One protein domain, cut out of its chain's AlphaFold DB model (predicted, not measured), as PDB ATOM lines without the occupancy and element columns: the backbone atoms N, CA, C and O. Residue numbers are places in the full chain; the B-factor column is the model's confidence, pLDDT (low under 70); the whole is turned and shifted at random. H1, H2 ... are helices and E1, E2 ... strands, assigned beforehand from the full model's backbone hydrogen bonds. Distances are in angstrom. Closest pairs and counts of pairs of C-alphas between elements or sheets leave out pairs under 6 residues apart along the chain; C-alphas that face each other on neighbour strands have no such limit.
ATOM      1  N   THR A 162      39.108  55.431  -5.959       78.06
ATOM      2  CA  THR A 162      38.790  54.281  -6.815       78.06
ATOM      3  C   THR A 162      40.003  53.826  -7.627       78.06
ATOM      4  O   THR A 162      40.296  52.637  -7.663       78.06
ATOM      5  N   LYS A 163      40.786  54.741  -8.217       79.31
ATOM      6  CA  LYS A 163      42.037  54.389  -8.916       79.31
ATOM      7  C   LYS A 163      43.058  53.750  -7.980       79.31
ATOM      8  O   LYS A 163      43.686  52.766  -8.362       79.31
ATOM      9  N   THR A 164      43.228  54.294  -6.778       79.06
ATOM     10  CA  THR A 164      44.200  53.803  -5.791       79.06
ATOM     11  C   THR A 164      43.789  52.438  -5.256       79.06
ATOM     12  O   THR A 164      44.606  51.524  -5.226       79.06
ATOM     13  N   VAL A 165      42.515  52.255  -4.908       81.31
ATOM     14  CA  VAL A 165      41.968  50.966  -4.466       81.31
ATOM     15  C   VAL A 165      42.023  49.945  -5.608       81.31
ATOM     16  O   VAL A 165      42.450  48.813  -5.390       81.31
ATOM     17  N   GLY A 166      41.716  50.347  -6.842       84.00
ATOM     18  CA  GLY A 166      41.876  49.519  -8.035       84.00
ATOM     19  C   GLY A 166      43.337  49.134  -8.316       84.00
ATOM     20  O   GLY A 166      43.614  47.994  -8.695       84.00
ATOM     21  N   ALA A 167      44.295  50.038  -8.090       81.81
ATOM     22  CA  ALA A 167      45.727  49.752  -8.187       81.81
ATOM     23  C   ALA A 167      46.187  48.794  -7.078       81.81
ATOM     24  O   ALA A 167      46.851  47.801  -7.370       81.81
ATOM     25  N   ALA A 168      45.762  49.026  -5.832       82.19
ATOM     26  CA  ALA A 168      46.019  48.135  -4.704       82.19
ATOM     27  C   ALA A 168      45.448  46.734  -4.957       82.19
ATOM     28  O   ALA A 168      46.131  45.740  -4.718       82.19
ATOM     29  N   ARG A 169      44.240  46.638  -5.530       87.62
ATOM     30  CA  ARG A 169      43.643  45.372  -5.975       87.62
ATOM     31  C   ARG A 169      44.546  44.653  -6.974       87.62
ATOM     32  O   ARG A 169      44.813  43.474  -6.780       87.62
ATOM     33  N   ARG A 170      45.040  45.343  -8.010       84.69
ATOM     34  CA  ARG A 170      45.939  44.750  -9.021       84.69
ATOM     35  C   ARG A 170      47.268  44.291  -8.424       84.69
ATOM     36  O   ARG A 170      47.752  43.230  -8.803       84.69
ATOM     37  N   ILE A 171      47.843  45.055  -7.495       84.75
ATOM     38  CA  ILE A 171      49.082  44.679  -6.797       84.75
ATOM     39  C   ILE A 171      48.841  43.443  -5.933       84.75
ATOM     40  O   ILE A 171      49.606  42.492  -6.017       84.75
ATOM     41  N   LEU A 172      47.756  43.405  -5.155       82.19
ATOM     42  CA  LEU A 172      47.406  42.228  -4.359       82.19
ATOM     43  C   LEU A 172      47.096  41.016  -5.235       82.19
ATOM     44  O   LEU A 172      47.467  39.910  -4.870       82.19
ATOM     45  N   GLU A 173      46.457  41.202  -6.391       81.50
ATOM     46  CA  GLU A 173      46.300  40.137  -7.383       81.50
ATOM     47  C   GLU A 173      47.676  39.646  -7.838       81.50
ATOM     48  O   GLU A 173      47.936  38.454  -7.758       81.50
ATOM     49  N   GLN A 174      48.594  40.531  -8.228       82.19
ATOM     50  CA  GLN A 174      49.954  40.145  -8.615       82.19
ATOM     51  C   GLN A 174      50.723  39.448  -7.487       82.19
ATOM     52  O   GLN A 174      51.353  38.431  -7.747       82.19
ATOM     53  N   GLU A 175      50.638  39.917  -6.246       80.06
ATOM     54  CA  GLU A 175      51.302  39.293  -5.098       80.06
ATOM     55  C   GLU A 175      50.670  37.957  -4.711       80.06
ATOM     56  O   GLU A 175      51.372  37.002  -4.386       80.06
ATOM     57  N   ILE A 176      49.344  37.832  -4.807       77.62
ATOM     58  CA  ILE A 176      48.681  36.538  -4.650       77.62
ATOM     59  C   ILE A 176      49.204  35.575  -5.707       77.62
ATOM     60  O   ILE A 176      49.488  34.435  -5.346       77.62
ATOM     61  N   LEU A 177      49.347  36.041  -6.957       73.44
ATOM     62  CA  LEU A 177      49.783  35.261  -8.116       73.44
ATOM     63  C   LEU A 177      51.265  34.861  -8.088       73.44
ATOM     64  O   LEU A 177      51.609  33.719  -8.384       73.44
ATOM     65  N   PHE A 178      52.143  35.802  -7.771       76.25
ATOM     66  CA  PHE A 178      53.585  35.687  -7.985       76.25
ATOM     67  C   PHE A 178      54.402  35.840  -6.702       76.25
ATOM     68  O   PHE A 178      55.564  35.440  -6.677       76.25
ATOM     69  N   GLY A 179      53.815  36.402  -5.646       75.62
ATOM     70  CA  GLY A 179      54.492  36.690  -4.386       75.62
ATOM     71  C   GLY A 179      54.780  35.442  -3.562       75.62
ATOM     72  O   GLY A 179      54.662  34.306  -4.022       75.62
ATOM     73  N   THR A 180      55.134  35.614  -2.293       71.00
ATOM     74  CA  THR A 180      55.361  34.512  -1.332       71.00
ATOM     75  C   THR A 180      54.353  34.516  -0.182       71.00
ATOM     76  O   THR A 180      54.195  33.500   0.494       71.00
ATOM     77  N   ALA A 181      53.626  35.619   0.015       72.75
ATOM     78  CA  ALA A 181      52.760  35.825   1.167       72.75
ATOM     79  C   ALA A 181      51.291  35.413   0.912       72.75
ATOM     80  O   ALA A 181      50.730  35.698  -0.150       72.75
ATOM     81  N   PRO A 182      50.612  34.788   1.893       72.88
ATOM     82  CA  PRO A 182      49.179  34.517   1.824       72.88
ATOM     83  C   PRO A 182      48.364  35.792   2.108       72.88
ATOM     84  O   PRO A 182      47.947  36.044   3.234       72.88
ATOM     85  N   LEU A 183      48.089  36.593   1.076       80.25
ATOM     86  CA  LEU A 183      47.367  37.876   1.194       80.25
ATOM     87  C   LEU A 183      45.839  37.764   1.012       80.25
ATOM     88  O   LEU A 183      45.162  38.751   0.726       80.25
ATOM     89  N   ALA A 184      45.263  36.568   1.182       80.38
ATOM     90  CA  ALA A 184      43.844  36.316   0.910       80.38
ATOM     91  C   ALA A 184      42.885  37.155   1.780       80.38
ATOM     92  O   ALA A 184      41.814  37.538   1.309       80.38
ATOM     93  N   ALA A 185      43.263  37.455   3.030       81.31
ATOM     94  CA  ALA A 185      42.473  38.303   3.923       81.31
ATOM     95  C   ALA A 185      42.473  39.765   3.451       81.31
ATOM     96  O   ALA A 185      41.412  40.309   3.162       81.31
ATOM     97  N   SER A 186      43.655  40.354   3.242       82.50
ATOM     98  CA  SER A 186      43.796  41.724   2.735       82.50
ATOM     99  C   SER A 186      43.125  41.909   1.373       82.50
ATOM    100  O   SER A 186      42.473  42.919   1.128       82.50
ATOM    101  N   TYR A 187      43.216  40.909   0.492       85.25
ATOM    102  CA  TYR A 187      42.535  40.945  -0.801       85.25
ATOM    103  C   TYR A 187      41.010  40.931  -0.667       85.25
ATOM    104  O   TYR A 187      40.328  41.660  -1.383       85.25
ATOM    105  N   LYS A 188      40.454  40.167   0.283       85.75
ATOM    106  CA  LYS A 188      39.015  40.201   0.584       85.75
ATOM    107  C   LYS A 188      38.565  41.592   1.039       85.75
ATOM    108  O   LYS A 188      37.499  42.048   0.615       85.75
ATOM    109  N   ASP A 189      39.358  42.255   1.874       84.88
ATOM    110  CA  ASP A 189      39.039  43.591   2.381       84.88
ATOM    111  C   ASP A 189      39.076  44.625   1.249       84.88
ATOM    112  O   ASP A 189      38.116  45.377   1.067       84.88
ATOM    113  N   VAL A 190      40.102  44.578   0.392       85.44
ATOM    114  CA  VAL A 190      40.200  45.442  -0.797       85.44
ATOM    115  C   VAL A 190      39.059  45.189  -1.785       85.44
ATOM    116  O   VAL A 190      38.475  46.142  -2.293       85.44
ATOM    117  N   LEU A 191      38.661  43.934  -2.017       85.88
ATOM    118  CA  LEU A 191      37.491  43.626  -2.850       85.88
ATOM    119  C   LEU A 191      36.187  44.177  -2.260       85.88
ATOM    120  O   LEU A 191      35.299  44.592  -3.007       85.88
ATOM    121  N   SER A 192      36.054  44.166  -0.934       84.25
ATOM    122  CA  SER A 192      34.892  44.738  -0.247       84.25
ATOM    123  C   SER A 192      34.862  46.258  -0.413       84.25
ATOM    124  O   SER A 192      33.804  46.819  -0.695       84.25
ATOM    125  N   LEU A 193      36.030  46.904  -0.344       81.56
ATOM    126  CA  LEU A 193      36.181  48.336  -0.581       81.56
ATOM    127  C   LEU A 193      35.885  48.720  -2.040       81.56
ATOM    128  O   LEU A 193      35.105  49.640  -2.262       81.56
ATOM    129  N   CYS A 194      36.401  47.982  -3.033       84.81
ATOM    130  CA  CYS A 194      36.048  48.177  -4.448       84.81
ATOM    131  C   CYS A 194      34.525  48.153  -4.651       84.81
ATOM    132  O   CYS A 194      33.966  49.062  -5.260       84.81
ATOM    133  N   LYS A 195      33.844  47.144  -4.083       84.81
ATOM    134  CA  LYS A 195      32.380  47.006  -4.178       84.81
ATOM    135  C   LYS A 195      31.646  48.187  -3.548       84.81
ATOM    136  O   LYS A 195      30.680  48.664  -4.139       84.81
ATOM    137  N   ALA A 196      32.098  48.648  -2.381       81.56
ATOM    138  CA  ALA A 196      31.524  49.812  -1.706       81.56
ATOM    139  C   ALA A 196      31.702  51.101  -2.528       81.56
ATOM    140  O   ALA A 196      30.796  51.925  -2.573       81.56
ATOM    141  N   LEU A 197      32.825  51.235  -3.240       81.25
ATOM    142  CA  LEU A 197      33.126  52.368  -4.121       81.25
ATOM    143  C   LEU A 197      32.448  52.280  -5.503       81.25
ATOM    144  O   LEU A 197      32.705  53.110  -6.372       81.25
ATOM    145  N   GLY A 198      31.601  51.271  -5.741       82.31
ATOM    146  CA  GLY A 198      30.931  51.063  -7.027       82.31
ATOM    147  C   GLY A 198      31.845  50.523  -8.132       82.31
ATOM    148  O   GLY A 198      31.376  50.253  -9.241       82.31
ATOM    149  N   GLU A 199      33.126  50.289  -7.839       79.62
ATOM    150  CA  GLU A 199      34.005  49.539  -8.721       79.62
ATOM    151  C   GLU A 199      33.524  48.085  -8.686       79.62
ATOM    152  O   GLU A 199      33.640  47.384  -7.680       79.62
ATOM    153  N   ARG A 200      32.906  47.628  -9.778       69.75
ATOM    154  CA  ARG A 200      32.519  46.226  -9.954       69.75
ATOM    155  C   ARG A 200      33.622  45.525 -10.742       69.75
ATOM    156  O   ARG A 200      33.503  45.432 -11.965       69.75
ATOM    157  N   PRO A 201      34.699  45.034 -10.096       67.94
ATOM    158  CA  PRO A 201      35.631  44.147 -10.772       67.94
ATOM    159  C   PRO A 201      34.822  42.984 -11.338       67.94
ATOM    160  O   PRO A 201      34.118  42.299 -10.590       67.94
ATOM    161  N   ALA A 202      34.862  42.826 -12.663       61.06
ATOM    162  CA  ALA A 202      34.092  41.814 -13.368       61.06
ATOM    163  C   ALA A 202      34.280  40.463 -12.658       61.06
ATOM    164  O   ALA A 202      35.397  39.964 -12.547       61.06
ATOM    165  N   SER A 203      33.178  39.956 -12.099       58.53
ATOM    166  CA  SER A 203      33.030  38.618 -11.524       58.53
ATOM    167  C   SER A 203      34.024  38.176 -10.435       58.53
ATOM    168  O   SER A 203      34.197  36.980 -10.265       58.53
ATOM    169  N   THR A 204      34.621  39.047  -9.611       70.69
ATOM    170  CA  THR A 204      35.489  38.552  -8.510       70.69
ATOM    171  C   THR A 204      34.706  37.815  -7.420       70.69
ATOM    172  O   THR A 204      33.970  38.408  -6.621       70.69
ATOM    173  N   GLY A 205      34.847  36.488  -7.382       74.75
ATOM    174  CA  GLY A 205      34.274  35.693  -6.300       74.75
ATOM    175  C   GLY A 205      35.033  35.914  -4.990       74.75
ATOM    176  O   GLY A 205      36.205  36.287  -4.979       74.75
ATOM    177  N   VAL A 206      34.350  35.711  -3.861       80.69
ATOM    178  CA  VAL A 206      34.943  35.932  -2.535       80.69
ATOM    179  C   VAL A 206      36.002  34.855  -2.270       80.69
ATOM    180  O   VAL A 206      35.667  33.665  -2.318       80.69
ATOM    181  N   PRO A 207      37.258  35.236  -1.977       81.25
ATOM    182  CA  PRO A 207      38.305  34.270  -1.699       81.25
ATOM    183  C   PRO A 207      38.009  33.504  -0.404       81.25
ATOM    184  O   PRO A 207      37.576  34.066   0.604       81.25
ATOM    185  N   LEU A 208      38.240  32.195  -0.436       80.25
ATOM    186  CA  LEU A 208      38.143  31.311   0.715       80.25
ATOM    187  C   LEU A 208      39.375  31.516   1.596       80.25
ATOM    188  O   LEU A 208      40.474  31.088   1.250       80.25
ATOM    189  N   ILE A 209      39.176  32.155   2.748       79.31
ATOM    190  CA  ILE A 209      40.219  32.300   3.766       79.31
ATOM    191  C   ILE A 209      40.313  30.972   4.534       79.31
ATOM    192  O   ILE A 209      39.319  30.554   5.142       79.31
ATOM    193  N   PRO A 210      41.460  30.275   4.515       74.12
ATOM    194  CA  PRO A 210      41.625  29.064   5.304       74.12
ATOM    195  C   PRO A 210      41.597  29.390   6.801       74.12
ATOM    196  O   PRO A 210      42.186  30.369   7.247       74.12
ATOM    197  N   LYS A 211      40.930  28.548   7.599       74.06
ATOM    198  CA  LYS A 211      40.731  28.795   9.036       74.06
ATOM    199  C   LYS A 211      41.996  28.615   9.901       74.06
ATOM    200  O   LYS A 211      41.921  28.882  11.093       74.06
ATOM    201  N   SER A 212      43.133  28.163   9.357       64.88
ATOM    202  CA  SER A 212      44.283  27.751  10.189       64.88
ATOM    203  C   SER A 212      45.611  27.576   9.428       64.88
ATOM    204  O   SER A 212      46.203  26.502   9.480       64.88
ATOM    205  N   GLY A 213      46.067  28.574   8.659       62.28
ATOM    206  CA  GLY A 213      47.389  28.549   7.988       62.28
ATOM    207  C   GLY A 213      47.598  27.456   6.921       62.28
ATOM    208  O   GLY A 213      48.607  27.447   6.225       62.28
ATOM    209  N   GLN A 214      46.641  26.544   6.763       66.88
ATOM    210  CA  GLN A 214      46.661  25.464   5.791       66.88
ATOM    211  C   GLN A 214      46.155  25.990   4.446       66.88
ATOM    212  O   GLN A 214      45.133  26.670   4.407       66.88
ATOM    213  N   ALA A 215      46.841  25.686   3.344       61.53
ATOM    214  CA  ALA A 215      46.396  26.119   2.020       61.53
ATOM    215  C   ALA A 215      44.938  25.668   1.762       61.53
ATOM    216  O   ALA A 215      44.590  24.522   2.070       61.53
ATOM    217  N   PRO A 216      44.066  26.533   1.209       60.97
ATOM    218  CA  PRO A 216      42.642  26.233   1.017       60.97
ATOM    219  C   PRO A 216      42.406  25.016   0.107       60.97
ATOM    220  O   PRO A 216      41.339  24.394   0.139       60.97
ATOM    221  N   THR A 217      43.396  24.657  -0.707       64.50
ATOM    222  CA  THR A 217      43.511  23.398  -1.448       64.50
ATOM    223  C   THR A 217      45.010  23.116  -1.625       64.50
ATOM    224  O   THR A 217      45.761  24.081  -1.770       64.50
ATOM    225  N   PRO A 218      45.489  21.857  -1.594       62.03
ATOM    226  CA  PRO A 218      46.898  21.562  -1.865       62.03
ATOM    227  C   PRO A 218      47.356  22.205  -3.184       62.03
ATOM    228  O   PRO A 218      46.708  22.023  -4.212       62.03
ATOM    229  N   GLY A 219      48.419  23.012  -3.129       65.06
ATOM    230  CA  GLY A 219      48.938  23.798  -4.256       65.06
ATOM    231  C   GLY A 219      48.231  25.139  -4.507       65.06
ATOM    232  O   GLY A 219      48.822  26.036  -5.097       65.06
ATOM    233  N   ALA A 220      46.992  25.348  -4.049       67.12
ATOM    234  CA  ALA A 220      46.250  26.574  -4.358       67.12
ATOM    235  C   ALA A 220      46.542  27.673  -3.341       67.12
ATOM    236  O   ALA A 220      46.295  27.496  -2.147       67.12
ATOM    237  N   ARG A 221      47.002  28.836  -3.811       66.19
ATOM    238  CA  ARG A 221      47.166  30.015  -2.939       66.19
ATOM    239  C   ARG A 221      45.870  30.785  -2.765       66.19
ATOM    240  O   ARG A 221      45.657  31.415  -1.734       66.19
ATOM    241  N   LEU A 222      44.994  30.708  -3.763       74.19
ATOM    242  CA  LEU A 222      43.673  31.303  -3.722       74.19
ATOM    243  C   LEU A 222      42.651  30.255  -4.127       74.19
ATOM    244  O   LEU A 222      42.841  29.550  -5.110       74.19
ATOM    245  N   ALA A 223      41.550  30.159  -3.399       80.69
ATOM    246  CA  ALA A 223      40.411  29.369  -3.832       80.69
ATOM    247  C   ALA A 223      39.159  30.226  -3.753       80.69
ATOM    248  O   ALA A 223      38.983  31.004  -2.821       80.69
ATOM    249  N   VAL A 224      38.284  30.071  -4.730       82.62
ATOM    250  CA  VAL A 224      37.025  30.786  -4.842       82.62
ATOM    251  C   VAL A 224      35.918  29.752  -5.015       82.62
ATOM    252  O   VAL A 224      36.087  28.717  -5.664       82.62
ATOM    253  N   THR A 225      34.771  29.995  -4.386       83.00
ATOM    254  CA  THR A 225      33.619  29.103  -4.551       83.00
ATOM    255  C   THR A 225      32.942  29.411  -5.875       83.00
ATOM    256  O   THR A 225      32.533  30.548  -6.100       83.00
ATOM    257  N   ALA A 226      32.802  28.403  -6.732       82.19
ATOM    258  CA  ALA A 226      32.038  28.533  -7.960       82.19
ATOM    259  C   ALA A 226      30.591  28.119  -7.753       82.19
ATOM    260  O   ALA A 226      30.297  27.110  -7.108       82.19
ATOM    261  N   VAL A 227      29.688  28.906  -8.326       85.75
ATOM    262  CA  VAL A 227      28.277  28.558  -8.435       85.75
ATOM    263  C   VAL A 227      28.052  28.048  -9.852       85.75
ATOM    264  O   VAL A 227      28.513  28.660 -10.814       85.75
ATOM    265  N   GLN A 228      27.374  26.910  -9.985       88.94
ATOM    266  CA  GLN A 228      27.050  26.342 -11.292       88.94
ATOM    267  C   GLN A 228      26.298  27.375 -12.150       88.94
ATOM    268  O   GLN A 228      25.453  28.119 -11.648       88.94
ATOM    269  N   GLY A 229      26.661  27.463 -13.428       90.62
ATOM    270  CA  GLY A 229      26.096  28.413 -14.388       90.62
ATOM    271  C   GLY A 229      26.569  29.865 -14.240       90.62
ATOM    272  O   GLY A 229      26.237  30.684 -15.091       90.62
ATOM    273  N   HIS A 230      27.365  30.204 -13.221       91.00
ATOM    274  CA  HIS A 230      27.820  31.573 -12.981       91.00
ATOM    275  C   HIS A 230      29.317  31.717 -13.241       91.00
ATOM    276  O   HIS A 230      30.130  30.914 -12.779       91.00
ATOM    277  N   TRP A 231      29.690  32.779 -13.956       90.44
ATOM    278  CA  TRP A 231      31.090  33.136 -14.144       90.44
ATOM    279  C   TRP A 231      31.681  33.677 -12.851       90.44
ATOM    280  O   TRP A 231      31.170  34.635 -12.269       90.44
ATOM    281  N   VAL A 232      32.794  33.081 -12.445       88.56
ATOM    282  CA  VAL A 232      33.616  33.532 -11.333       88.56
ATOM    283  C   VAL A 232      35.004  33.851 -11.868       88.56
ATOM    284  O   VAL A 232      35.712  32.982 -12.367       88.56
ATOM    285  N   GLY A 233      35.355  35.123 -11.798       85.00
ATOM    286  CA  GLY A 233      36.634  35.709 -12.138       85.00
ATOM    287  C   GLY A 233      37.582  35.786 -10.950       85.00
ATOM    288  O   GLY A 233      37.181  36.030  -9.815       85.00
ATOM    289  N   CYS A 234      38.864  35.616 -11.220       83.00
ATOM    290  CA  CYS A 234      39.943  36.086 -10.373       83.00
ATOM    291  C   CYS A 234      41.167  36.333 -11.250       83.00
ATOM    292  O   CYS A 234      41.473  35.502 -12.105       83.00
ATOM    293  N   ALA A 235      41.887  37.437 -11.023       80.38
ATOM    294  CA  ALA A 235      43.164  37.690 -11.692       80.38
ATOM    295  C   ALA A 235      43.092  37.561 -13.235       80.38
ATOM    296  O   ALA A 235      43.936  36.914 -13.866       80.38
ATOM    297  N   ASP A 236      42.040  38.143 -13.822       87.31
ATOM    298  CA  ASP A 236      41.735  38.118 -15.260       87.31
ATOM    299  C   ASP A 236      41.514  36.717 -15.863       87.31
ATOM    300  O   ASP A 236      41.552  36.526 -17.080       87.31
ATOM    301  N   VAL A 237      41.224  35.722 -15.029       86.62
ATOM    302  CA  VAL A 237      40.741  34.411 -15.465       86.62
ATOM    303  C   VAL A 237      39.339  34.218 -14.934       86.62
ATOM    304  O   VAL A 237      39.103  34.355 -13.740       86.62
ATOM    305  N   GLU A 238      38.406  33.867 -15.809       91.38
ATOM    306  CA  GLU A 238      37.049  33.537 -15.401       91.38
ATOM    307  C   GLU A 238      36.742  32.076 -15.659       91.38
ATOM    308  O   GLU A 238      37.127  31.515 -16.684       91.38
ATOM    309  N   VAL A 239      36.013  31.469 -14.734       89.94
ATOM    310  CA  VAL A 239      35.603  30.076 -14.816       89.94
ATOM    311  C   VAL A 239      34.118  29.969 -14.509       89.94
ATOM    312  O   VAL A 239      33.617  30.615 -13.592       89.94
ATOM    313  N   THR A 240      33.404  29.146 -15.268       92.62
ATOM    314  CA  THR A 240      32.026  28.747 -14.962       92.62
ATOM    315  C   THR A 240      31.913  27.230 -15.009       92.62
ATOM    316  O   THR A 240      32.490  26.578 -15.883       92.62
ATOM    317  N   VAL A 241      31.194  26.658 -14.048       91.25
ATOM    318  CA  VAL A 241      30.905  25.221 -14.004       91.25
ATOM    319  C   VAL A 241      29.581  25.000 -14.724       91.25
ATOM    320  O   VAL A 241      28.558  25.519 -14.284       91.25
ATOM    321  N   GLU A 242      29.592  24.252 -15.826       93.69
ATOM    322  CA  GLU A 242      28.378  23.976 -16.605       93.69
ATOM    323  C   GLU A 242      27.582  22.830 -15.985       93.69
ATOM    324  O   GLU A 242      26.393  22.964 -15.700       93.69
ATOM    325  N   ALA A 243      28.256  21.705 -15.751       91.06
ATOM    326  CA  ALA A 243      27.639  20.485 -15.260       91.06
ATOM    327  C   ALA A 243      28.606  19.719 -14.356       91.06
ATOM    328  O   ALA A 243      29.811  19.647 -14.614       91.06
ATOM    329  N   VAL A 244      28.050  19.135 -13.299       87.56
ATOM    330  CA  VAL A 244      28.727  18.161 -12.445       87.56
ATOM    331  C   VAL A 244      27.939  16.870 -12.584       87.56
ATOM    332  O   VAL A 244      26.836  16.761 -12.053       87.56
ATOM    333  N   THR A 245      28.481  15.916 -13.332       90.69
ATOM    334  CA  THR A 245      27.868  14.599 -13.475       90.69
ATOM    335  C   THR A 245      28.341  13.753 -12.304       90.69
ATOM    336  O   THR A 245      29.542  13.514 -12.140       90.69
ATOM    337  N   ALA A 246      27.404  13.351 -11.446       83.25
ATOM    338  CA  ALA A 246      27.704  12.423 -10.367       83.25
ATOM    339  C   ALA A 246      28.254  11.106 -10.949       83.25
ATOM    340  O   ALA A 246      27.896  10.757 -12.077       83.25
ATOM    341  N   PRO A 247      29.113  10.380 -10.208       80.44
ATOM    342  CA  PRO A 247      29.376   8.980 -10.510       80.44
ATOM    343  C   PRO A 247      28.048   8.276 -10.746       80.44
ATOM    344  O   PRO A 247      27.161   8.363  -9.891       80.44
ATOM    345  N   THR A 330      32.369  13.203 -13.591       88.38
ATOM    346  CA  THR A 330      32.940  14.148 -14.563       88.38
ATOM    347  C   THR A 330      32.472  15.572 -14.273       88.38
ATOM    348  O   THR A 330      31.323  15.816 -13.900       88.38
ATOM    349  N   VAL A 331      33.374  16.540 -14.423       88.69
ATOM    350  CA  VAL A 331      33.064  17.966 -14.272       88.69
ATOM    351  C   VAL A 331      33.308  18.659 -15.601       88.69
ATOM    352  O   VAL A 331      34.420  18.618 -16.135       88.69
ATOM    353  N   LYS A 332      32.272  19.321 -16.119       92.56
ATOM    354  CA  LYS A 332      32.347  20.145 -17.323       92.56
ATOM    355  C   LYS A 332      32.369  21.618 -16.937       92.56
ATOM    356  O   LYS A 332      31.456  22.107 -16.268       92.56
ATOM    357  N   PHE A 333      33.401  22.336 -17.358       92.88
ATOM    358  CA  PHE A 333      33.570  23.751 -17.039       92.88
ATOM    359  C   PHE A 333      34.151  24.529 -18.223       92.88
ATOM    360  O   PHE A 333      34.832  23.977 -19.086       92.88
ATOM    361  N   LYS A 334      33.875  25.832 -18.266       94.38
ATOM    362  CA  LYS A 334      34.427  26.770 -19.249       94.38
ATOM    363  C   LYS A 334      35.392  27.716 -18.565       94.38
ATOM    364  O   LYS A 334      35.073  28.257 -17.510       94.38
ATOM    365  N   VAL A 335      36.538  27.945 -19.194       93.12
ATOM    366  CA  VAL A 335      37.555  28.898 -18.739       93.12
ATOM    367  C   VAL A 335      37.743  29.962 -19.804       93.12
ATOM    368  O   VAL A 335      37.985  29.636 -20.966       93.12
ATOM    369  N   ARG A 336      37.646  31.230 -19.405       94.31
ATOM    370  CA  ARG A 336      37.916  32.408 -20.225       94.31
ATOM    371  C   ARG A 336      39.190  33.076 -19.720       94.31
ATOM    372  O   ARG A 336      39.220  33.598 -18.609       94.31
ATOM    373  N   ASN A 337      40.231  33.056 -20.545       93.31
ATOM    374  CA  ASN A 337      41.502  33.697 -20.242       93.31
ATOM    375  C   ASN A 337      41.497  35.131 -20.788       93.31
ATOM    376  O   ASN A 337      41.548  35.314 -22.002       93.31
ATOM    377  N   LYS A 338      41.435  36.147 -19.922       91.25
ATOM    378  CA  LYS A 338      41.557  37.561 -20.329       91.25
ATOM    379  C   LYS A 338      42.990  38.087 -20.230       91.25
ATOM    380  O   LYS A 338      43.235  39.242 -20.564       91.25
ATOM    381  N   ARG A 339      43.937  37.261 -19.782       88.50
ATOM    382  CA  ARG A 339      45.348  37.636 -19.673       88.50
ATOM    383  C   ARG A 339      46.006  37.647 -21.049       88.50
ATOM    384  O   ARG A 339      45.550  36.989 -21.982       88.50
ATOM    385  N   SER A 340      47.139  38.338 -21.133       89.81
ATOM    386  CA  SER A 340      48.050  38.310 -22.285       89.81
ATOM    387  C   SER A 340      48.929  37.053 -22.345       89.81
ATOM    388  O   SER A 340      49.624  36.836 -23.334       89.81
ATOM    389  N   GLN A 341      48.905  36.216 -21.304       90.19
ATOM    390  CA  GLN A 341      49.720  35.007 -21.169       90.19
ATOM    391  C   GLN A 341      48.858  33.749 -21.293       90.19
ATOM    392  O   GLN A 341      47.667  33.769 -20.983       90.19
ATOM    393  N   TRP A 342      49.463  32.645 -21.731       90.56
ATOM    394  CA  TRP A 342      48.827  31.328 -21.686       90.56
ATOM    395  C   TRP A 342      48.526  30.920 -20.244       90.56
ATOM    396  O   TRP A 342      49.228  31.336 -19.333       90.56
ATOM    397  N   ILE A 343      47.504  30.089 -20.047       90.50
ATOM    398  CA  ILE A 343      47.217  29.435 -18.761       90.50
ATOM    399  C   ILE A 343      47.010  27.937 -18.993       90.50
ATOM    400  O   ILE A 343      46.552  27.545 -20.071       90.50
ATOM    401  N   SER A 344      47.330  27.109 -18.002       89.06
ATOM    402  CA  SER A 344      46.995  25.680 -17.971       89.06
ATOM    403  C   SER A 344      45.879  25.440 -16.963       89.06
ATOM    404  O   SER A 344      45.734  26.188 -15.998       89.06
ATOM    405  N   VAL A 345      45.063  24.418 -17.198       87.56
ATOM    406  CA  VAL A 345      43.983  24.051 -16.284       87.56
ATOM    407  C   VAL A 345      44.075  22.571 -15.946       87.56
ATOM    408  O   VAL A 345      44.075  21.715 -16.828       87.56
ATOM    409  N   SER A 346      44.132  22.259 -14.661       85.06
ATOM    410  CA  SER A 346      44.122  20.904 -14.124       85.06
ATOM    411  C   SER A 346      42.914  20.713 -13.196       85.06
ATOM    412  O   SER A 346      42.242  21.667 -12.802       85.06
ATOM    413  N   LEU A 347      42.556  19.466 -12.889       82.19
ATOM    414  CA  LEU A 347      41.478  19.145 -11.950       82.19
ATOM    415  C   LEU A 347      42.047  18.277 -10.835       82.19
ATOM    416  O   LEU A 347      42.637  17.232 -11.090       82.19
ATOM    417  N   THR A 348      41.815  18.683  -9.592       81.56
ATOM    418  CA  THR A 348      41.998  17.817  -8.424       81.56
ATOM    419  C   THR A 348      40.669  17.257  -7.950       81.56
ATOM    420  O   THR A 348      39.589  17.695  -8.345       81.56
ATOM    421  N   HIS A 349      40.742  16.306  -7.020       73.62
ATOM    422  CA  HIS A 349      39.571  15.766  -6.334       73.62
ATOM    423  C   HIS A 349      38.681  16.862  -5.708       73.62
ATOM    424  O   HIS A 349      37.463  16.700  -5.641       73.62
ATOM    425  N   ALA A 350      39.267  17.985  -5.273       70.56
ATOM    426  CA  ALA A 350      38.558  19.055  -4.574       70.56
ATOM    427  C   ALA A 350      38.285  20.294  -5.436       70.56
ATOM    428  O   ALA A 350      37.286  20.980  -5.189       70.56
ATOM    429  N   ALA A 351      39.147  20.594  -6.415       80.00
ATOM    430  CA  ALA A 351      39.063  21.852  -7.137       80.00
ATOM    431  C   ALA A 351      39.533  21.808  -8.595       80.00
ATOM    432  O   ALA A 351      40.460  21.074  -8.938       80.00
ATOM    433  N   VAL A 352      38.929  22.654  -9.432       79.88
ATOM    434  CA  VAL A 352      39.534  23.064 -10.713       79.88
ATOM    435  C   VAL A 352      40.706  23.961 -10.377       79.88
ATOM    436  O   VAL A 352      40.531  24.890  -9.598       79.88
ATOM    437  N   ILE A 353      41.865  23.664 -10.933       83.69
ATOM    438  CA  ILE A 353      43.119  24.351 -10.704       83.69
ATOM    439  C   ILE A 353      43.509  25.086 -11.980       83.69
ATOM    440  O   ILE A 353      43.668  24.463 -13.021       83.69
ATOM    441  N   VAL A 354      43.691  26.401 -11.909       83.62
ATOM    442  CA  VAL A 354      44.293  27.168 -13.009       83.62
ATOM    443  C   VAL A 354      45.738  27.481 -12.661       83.62
ATOM    444  O   VAL A 354      45.959  28.149 -11.657       83.62
ATOM    445  N   GLU A 355      46.670  27.034 -13.501       83.81
ATOM    446  CA  GLU A 355      48.115  27.243 -13.395       83.81
ATOM    447  C   GLU A 355      48.597  28.330 -14.361       83.81
ATOM    448  O   GLU A 355      48.239  28.357 -15.546       83.81
ATOM    449  N   LEU A 356      49.442  29.226 -13.849       80.44
ATOM    450  CA  LEU A 356      50.143  30.226 -14.650       80.44
ATOM    451  C   LEU A 356      51.510  29.699 -15.120       80.44
ATOM    452  O   LEU A 356      52.148  28.937 -14.394       80.44
ATOM    453  N   PRO A 357      51.986  30.125 -16.304       77.81
ATOM    454  CA  PRO A 357      53.285  29.736 -16.837       77.81
ATOM    455  C   PRO A 357      54.405  30.212 -15.916       77.81
ATOM    456  O   PRO A 357      54.465  31.388 -15.559       77.81
ATOM    457  N   VAL A 358      55.334  29.311 -15.603       70.00
ATOM    458  CA  VAL A 358      56.642  29.649 -15.016       70.00
ATOM    459  C   VAL A 358      57.651  29.528 -16.118       70.00
ATOM    460  O   VAL A 358      57.692  28.493 -16.769       70.00
ATOM    461  N   ASN A 359      58.474  30.547 -16.341       66.69
ATOM    462  CA  ASN A 359      59.559  30.457 -17.322       66.69
ATOM    463  C   ASN A 359      59.083  30.001 -18.719       66.69
ATOM    464  O   ASN A 359      59.797  29.293 -19.420       66.69
ATOM    465  N   ASN A 360      57.858  30.381 -19.112       62.56
ATOM    466  CA  ASN A 360      57.195  29.968 -20.357       62.56
ATOM    467  C   ASN A 360      56.982  28.454 -20.542       62.56
ATOM    468  O   ASN A 360      56.591  28.036 -21.632       62.56
ATOM    469  N   THR A 361      57.163  27.630 -19.508       65.19
ATOM    470  CA  THR A 361      56.823  26.207 -19.560       65.19
ATOM    471  C   THR A 361      55.463  25.977 -18.903       65.19
ATOM    472  O   THR A 361      55.182  26.394 -17.779       65.19
ATOM    473  N   LEU A 362      54.566  25.348 -19.655       74.75
ATOM    474  CA  LEU A 362      53.279  24.841 -19.185       74.75
ATOM    475  C   LEU A 362      53.180  23.378 -19.628       74.75
ATOM    476  O   LEU A 362      53.826  23.009 -20.608       74.75
ATOM    477  N   PRO A 363      52.344  22.539 -19.011       77.19
ATOM    478  CA  PRO A 363      51.971  21.260 -19.611       77.19
ATOM    479  C   PRO A 363      51.363  21.504 -20.999       77.19
ATOM    480  O   PRO A 363      50.605  22.459 -21.159       77.19
ATOM    481  N   ASP A 364      51.676  20.695 -22.016       78.31
ATOM    482  CA  ASP A 364      51.099  20.862 -23.370       78.31
ATOM    483  C   ASP A 364      49.578  20.650 -23.394       78.31
ATOM    484  O   ASP A 364      48.859  21.191 -24.237       78.31
ATOM    485  N   GLN A 365      49.070  19.904 -22.418       82.88
ATOM    486  CA  GLN A 365      47.655  19.608 -22.268       82.88
ATOM    487  C   GLN A 365      46.914  20.741 -21.547       82.88
ATOM    488  O   GLN A 365      47.466  21.485 -20.743       82.88
ATOM    489  N   ASN A 366      45.623  20.871 -21.847       88.31
ATOM    490  CA  ASN A 366      44.685  21.767 -21.163       88.31
ATOM    491  C   ASN A 366      45.015  23.272 -21.155       88.31
ATOM    492  O   ASN A 366      44.513  24.027 -20.322       88.31
ATOM    493  N   ARG A 367      45.794  23.742 -22.134       91.00
ATOM    494  CA  ARG A 367      46.109  25.166 -22.279       91.00
ATOM    495  C   ARG A 367      44.941  25.996 -22.822       91.00
ATOM    496  O   ARG A 367      44.196  25.535 -23.699       91.00
ATOM    497  N   VAL A 368      44.840  27.240 -22.350       92.88
ATOM    498  CA  VAL A 368      43.942  28.288 -22.864       92.88
ATOM    499  C   VAL A 368      44.773  29.492 -23.307       92.88
ATOM    500  O   VAL A 368      45.479  30.105 -22.503       92.88
ATOM    501  N   ALA A 369      44.686  29.829 -24.592       93.06
ATOM    502  CA  ALA A 369      45.415  30.954 -25.170       93.06
ATOM    503  C   ALA A 369      44.902  32.311 -24.642       93.06
ATOM    504  O   ALA A 369      43.736  32.403 -24.236       93.06
ATOM    505  N   PRO A 370      45.735  33.367 -24.681       94.50
ATOM    506  CA  PRO A 370      45.325  34.738 -24.376       94.50
ATOM    507  C   PRO A 370      44.042  35.152 -25.111       94.50
ATOM    508  O   PRO A 370      43.907  34.930 -26.316       94.50
ATOM    509  N   GLY A 371      43.080  35.728 -24.390       94.00
ATOM    510  CA  GLY A 371      41.798  36.187 -24.943       94.00
ATOM    511  C   GLY A 371      40.839  35.080 -25.403       94.00
ATOM    512  O   GLY A 371      39.770  35.387 -25.935       94.00
ATOM    513  N   LYS A 372      41.181  33.794 -25.241       96.81
ATOM    514  CA  LYS A 372      40.336  32.672 -25.676       96.81
ATOM    515  C   LYS A 372      39.510  32.095 -24.530       96.81
ATOM    516  O   LYS A 372      39.845  32.198 -23.352       96.81
ATOM    517  N   THR A 373      38.407  31.455 -24.913       96.00
ATOM    518  CA  THR A 373      37.566  30.655 -24.017       96.00
ATOM    519  C   THR A 373      37.650  29.197 -24.444       96.00
ATOM    520  O   THR A 373      37.562  28.908 -25.636       96.00
ATOM    521  N   LYS A 374      37.823  28.279 -23.493       96.06
ATOM    522  CA  LYS A 374      37.896  26.837 -23.753       96.06
ATOM    523  C   LYS A 374      37.025  26.074 -22.766       96.06
ATOM    524  O   LYS A 374      36.938  26.438 -21.595       96.06
ATOM    525  N   THR A 375      36.370  25.032 -23.260       95.19
ATOM    526  CA  THR A 375      35.559  24.119 -22.449       95.19
ATOM    527  C   THR A 375      36.380  22.877 -22.155       95.19
ATOM    528  O   THR A 375      37.028  22.342 -23.053       95.19
ATOM    529  N   PHE A 376      36.336  22.420 -20.912       92.75
ATOM    530  CA  PHE A 376      37.016  21.223 -20.451       92.75
ATOM    531  C   PHE A 376      36.005  20.270 -19.832       92.75
ATOM    532  O   PHE A 376      35.099  20.695 -19.114       92.75
ATOM    533  N   THR A 377      36.204  18.983 -20.092       92.00
ATOM    534  CA  THR A 377      35.517  17.891 -19.407       92.00
ATOM    535  C   THR A 377      36.601  17.065 -18.746       92.00
ATOM    536  O   THR A 377      37.380  16.412 -19.435       92.00
ATOM    537  N   LEU A 378      36.705  17.153 -17.422       86.88
ATOM    538  CA  LEU A 378      37.732  16.450 -16.663       86.88
ATOM    539  C   LEU A 378      37.070  15.442 -15.725       86.88
ATOM    540  O   LEU A 378      36.105  15.761 -15.022       86.88
ATOM    541  N   THR A 379      37.587  14.217 -15.727       86.25
ATOM    542  CA  THR A 379      37.165  13.155 -14.811       86.25
ATOM    543  C   THR A 379      37.812  13.402 -13.459       86.25
ATOM    544  O   THR A 379      39.030  13.556 -13.365       86.25
ATOM    545  N   ARG A 380      37.008  13.484 -12.395       81.56
ATOM    546  CA  ARG A 380      37.534  13.670 -11.045       81.56
ATOM    547  C   ARG A 380      38.364  12.432 -10.675       81.56
ATOM    548  O   ARG A 380      37.851  11.327 -10.814       81.56
ATOM    549  N   PRO A 381      39.610  12.568 -10.197       79.62
ATOM    550  CA  PRO A 381      40.369  11.407  -9.745       79.62
ATOM    551  C   PRO A 381      39.632  10.738  -8.576       79.62
ATOM    552  O   PRO A 381      39.186  11.425  -7.649       79.62
ATOM    553  N   SER A 382      39.463   9.415  -8.635       72.69
ATOM    554  CA  SER A 382      38.852   8.640  -7.555       72.69
ATOM    555  C   SER A 382      39.758   8.697  -6.322       72.69
ATOM    556  O   SER A 382      40.951   8.410  -6.381       72.69
ATOM    557  N   ARG A 395      34.929  23.369  -5.704       72.75
ATOM    558  CA  ARG A 395      35.672  24.604  -5.442       72.75
ATOM    559  C   ARG A 395      36.523  24.915  -6.671       72.75
ATOM    560  O   ARG A 395      36.873  24.011  -7.424       72.75
ATOM    561  N   ILE A 396      36.855  26.177  -6.899       62.00
ATOM    562  CA  ILE A 396      37.832  26.548  -7.925       62.00
ATOM    563  C   ILE A 396      39.052  27.079  -7.195       62.00
ATOM    564  O   ILE A 396      38.981  28.082  -6.498       62.00
ATOM    565  N   GLY A 397      40.154  26.355  -7.298       61.75
ATOM    566  CA  GLY A 397      41.459  26.773  -6.830       61.75
ATOM    567  C   GLY A 397      42.198  27.467  -7.965       61.75
ATOM    568  O   GLY A 397      42.211  27.015  -9.101       61.75
ATOM    569  N   PHE A 398      42.855  28.568  -7.673       59.91
ATOM    570  CA  PHE A 398      43.905  29.099  -8.522       59.91
ATOM    571  C   PHE A 398      45.215  28.612  -7.896       59.91
ATOM    572  O   PHE A 398      45.562  28.993  -6.771       59.91
ATOM    573  N   VAL A 399      45.879  27.674  -8.578       54.94
ATOM    574  CA  VAL A 399      47.194  27.173  -8.163       54.94
ATOM    575  C   VAL A 399      48.212  27.961  -8.900       54.94
ATOM    576  O   VAL A 399      48.201  28.077 -10.118       54.94
ATOM    577  N   LEU A 400      49.102  28.519  -8.121       53.53
ATOM    578  CA  LEU A 400      50.161  29.290  -8.694       53.53
ATOM    579  C   LEU A 400      51.389  28.443  -8.692       53.53
ATOM    580  O   LEU A 400      51.516  27.533  -7.865       53.53
TER     581      LEU A 400
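AT A GLANCE: This is residues 162 to 247, 330 to 382 and 395 to 400 of the 451 residues of an uncharacterized protein of Sphaerisporangium krabiense (UniProt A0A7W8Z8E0). Two strongly twisted sheets of four strands, E1 E8 E6 E5 and E2 E3 E4 E7, are face to face as a sandwich with their strands crossed at 40 degrees, and a helical hairpin, H1 and H2, sits at the end of the long axis near E1, with the last residues of H1 grazing the first sheet. A long link, residues 197 to 219, joins H2 to E1, and another, residues 356 to 372, joins E6 in one sheet to E7 in the other. The printed part has 145 residues, with two named helices and then eight named strands in the order H1 H2 E1 E2 E3 E4 E5 E6 E7 E8; its class is mixed, helices and strands. One sheet has the order E1 E8 E6 E5 and is mixed, the other the order E2 E3 E4 E7 and is antiparallel throughout. The whole is compact, with a radius of gyration of the C-alphas of 14.9 A, and rounded, spanning 44 by 32 by 29 A.

IN THESE COORDINATES: H1, residues 162 to 178, begins with C-alpha 162 at (38.790, 54.281, -6.815) and is 23.8 A long from first to last C-alpha. H2, residues 184 to 196, is 18.5 A long. E1 is residues 220 to 225, with C-alpha 220 at (46.250, 26.574, -4.358), and E2 is residues 232 to 234. E3, residues 237 to 245, is 23.7 A long and bends by 50 degrees at residue 242. E4, residues 330 to 337, is 22.1 A long. E5 is residues 343 to 347 and E6 residues 351 to 355. E7, residues 373 to 379, is 19.8 A long. E8, residues 395 to 399, ends with C-alpha 399 at (47.194, 27.173, -8.163).

HOW THE PARTS SIT: The sheets of the sandwich, two sheets face to face, have 37 pairs of C-alphas within 10 A, and the parts that face each other are 9.4 A centre to centre. In the sheet with edge strands E1 and E5, E1 and E8 are antiparallel, with N 398 and O 222 at 2.7 A. E8 and E6 are parallel, with N 397 and O 352 at 2.8 A. E5 and E6 are an antiparallel hairpin, with N 346 and O 353 at 2.8 A. In the sheet with edge strands E2 and E7, E2 and E3 are a hairpin, with N 232 and O 239 at 2.8 A. E3 and E4 are antiparallel, with N 336 and O 238 at 2.8 A. E4 and E7 are antiparallel, with N 376 and O 333 at 2.8 A. Residues 343 to 344 of E5 also pair, antiparallel, with residues 367 to 368. Between the sheets, the closest C-alphas of E5 and E7 are those of Leu 347 and Leu 378, 6.6 A apart. H1 only grazes the sheet E1 E8 E6 E5, with its residues 173 to 178; its closest C-alpha pair with E1 is Ile 176 and Arg 221, 6.9 A. H2 is on neither sheet. H1 and H2 touch, closest at the C-alphas of Leu 172 and Tyr 187, 6.2 A, at a shallow tilt of 25 degrees, opposite ways. In both helices every O i to N i+4 pair is within hydrogen-bond range.

THE WHOLE: The two C-alphas farthest apart, those of Thr 164 and Pro 247, are 47.4 A apart. Residues 248 to 329 are not printed, and C-alphas 247 and 330 are 7.5 A apart across that cut. Residues 383 to 394 are not printed either, and C-alphas 382 and 395 are 16.4 A apart. Of the links that are printed whole, H2 to E1 and E6 to E7 are long. The mean pLDDT of the printed part is 80.9; residues 200 to 203, 212 to 221, 359 to 361 and 396 to 400 are under 70.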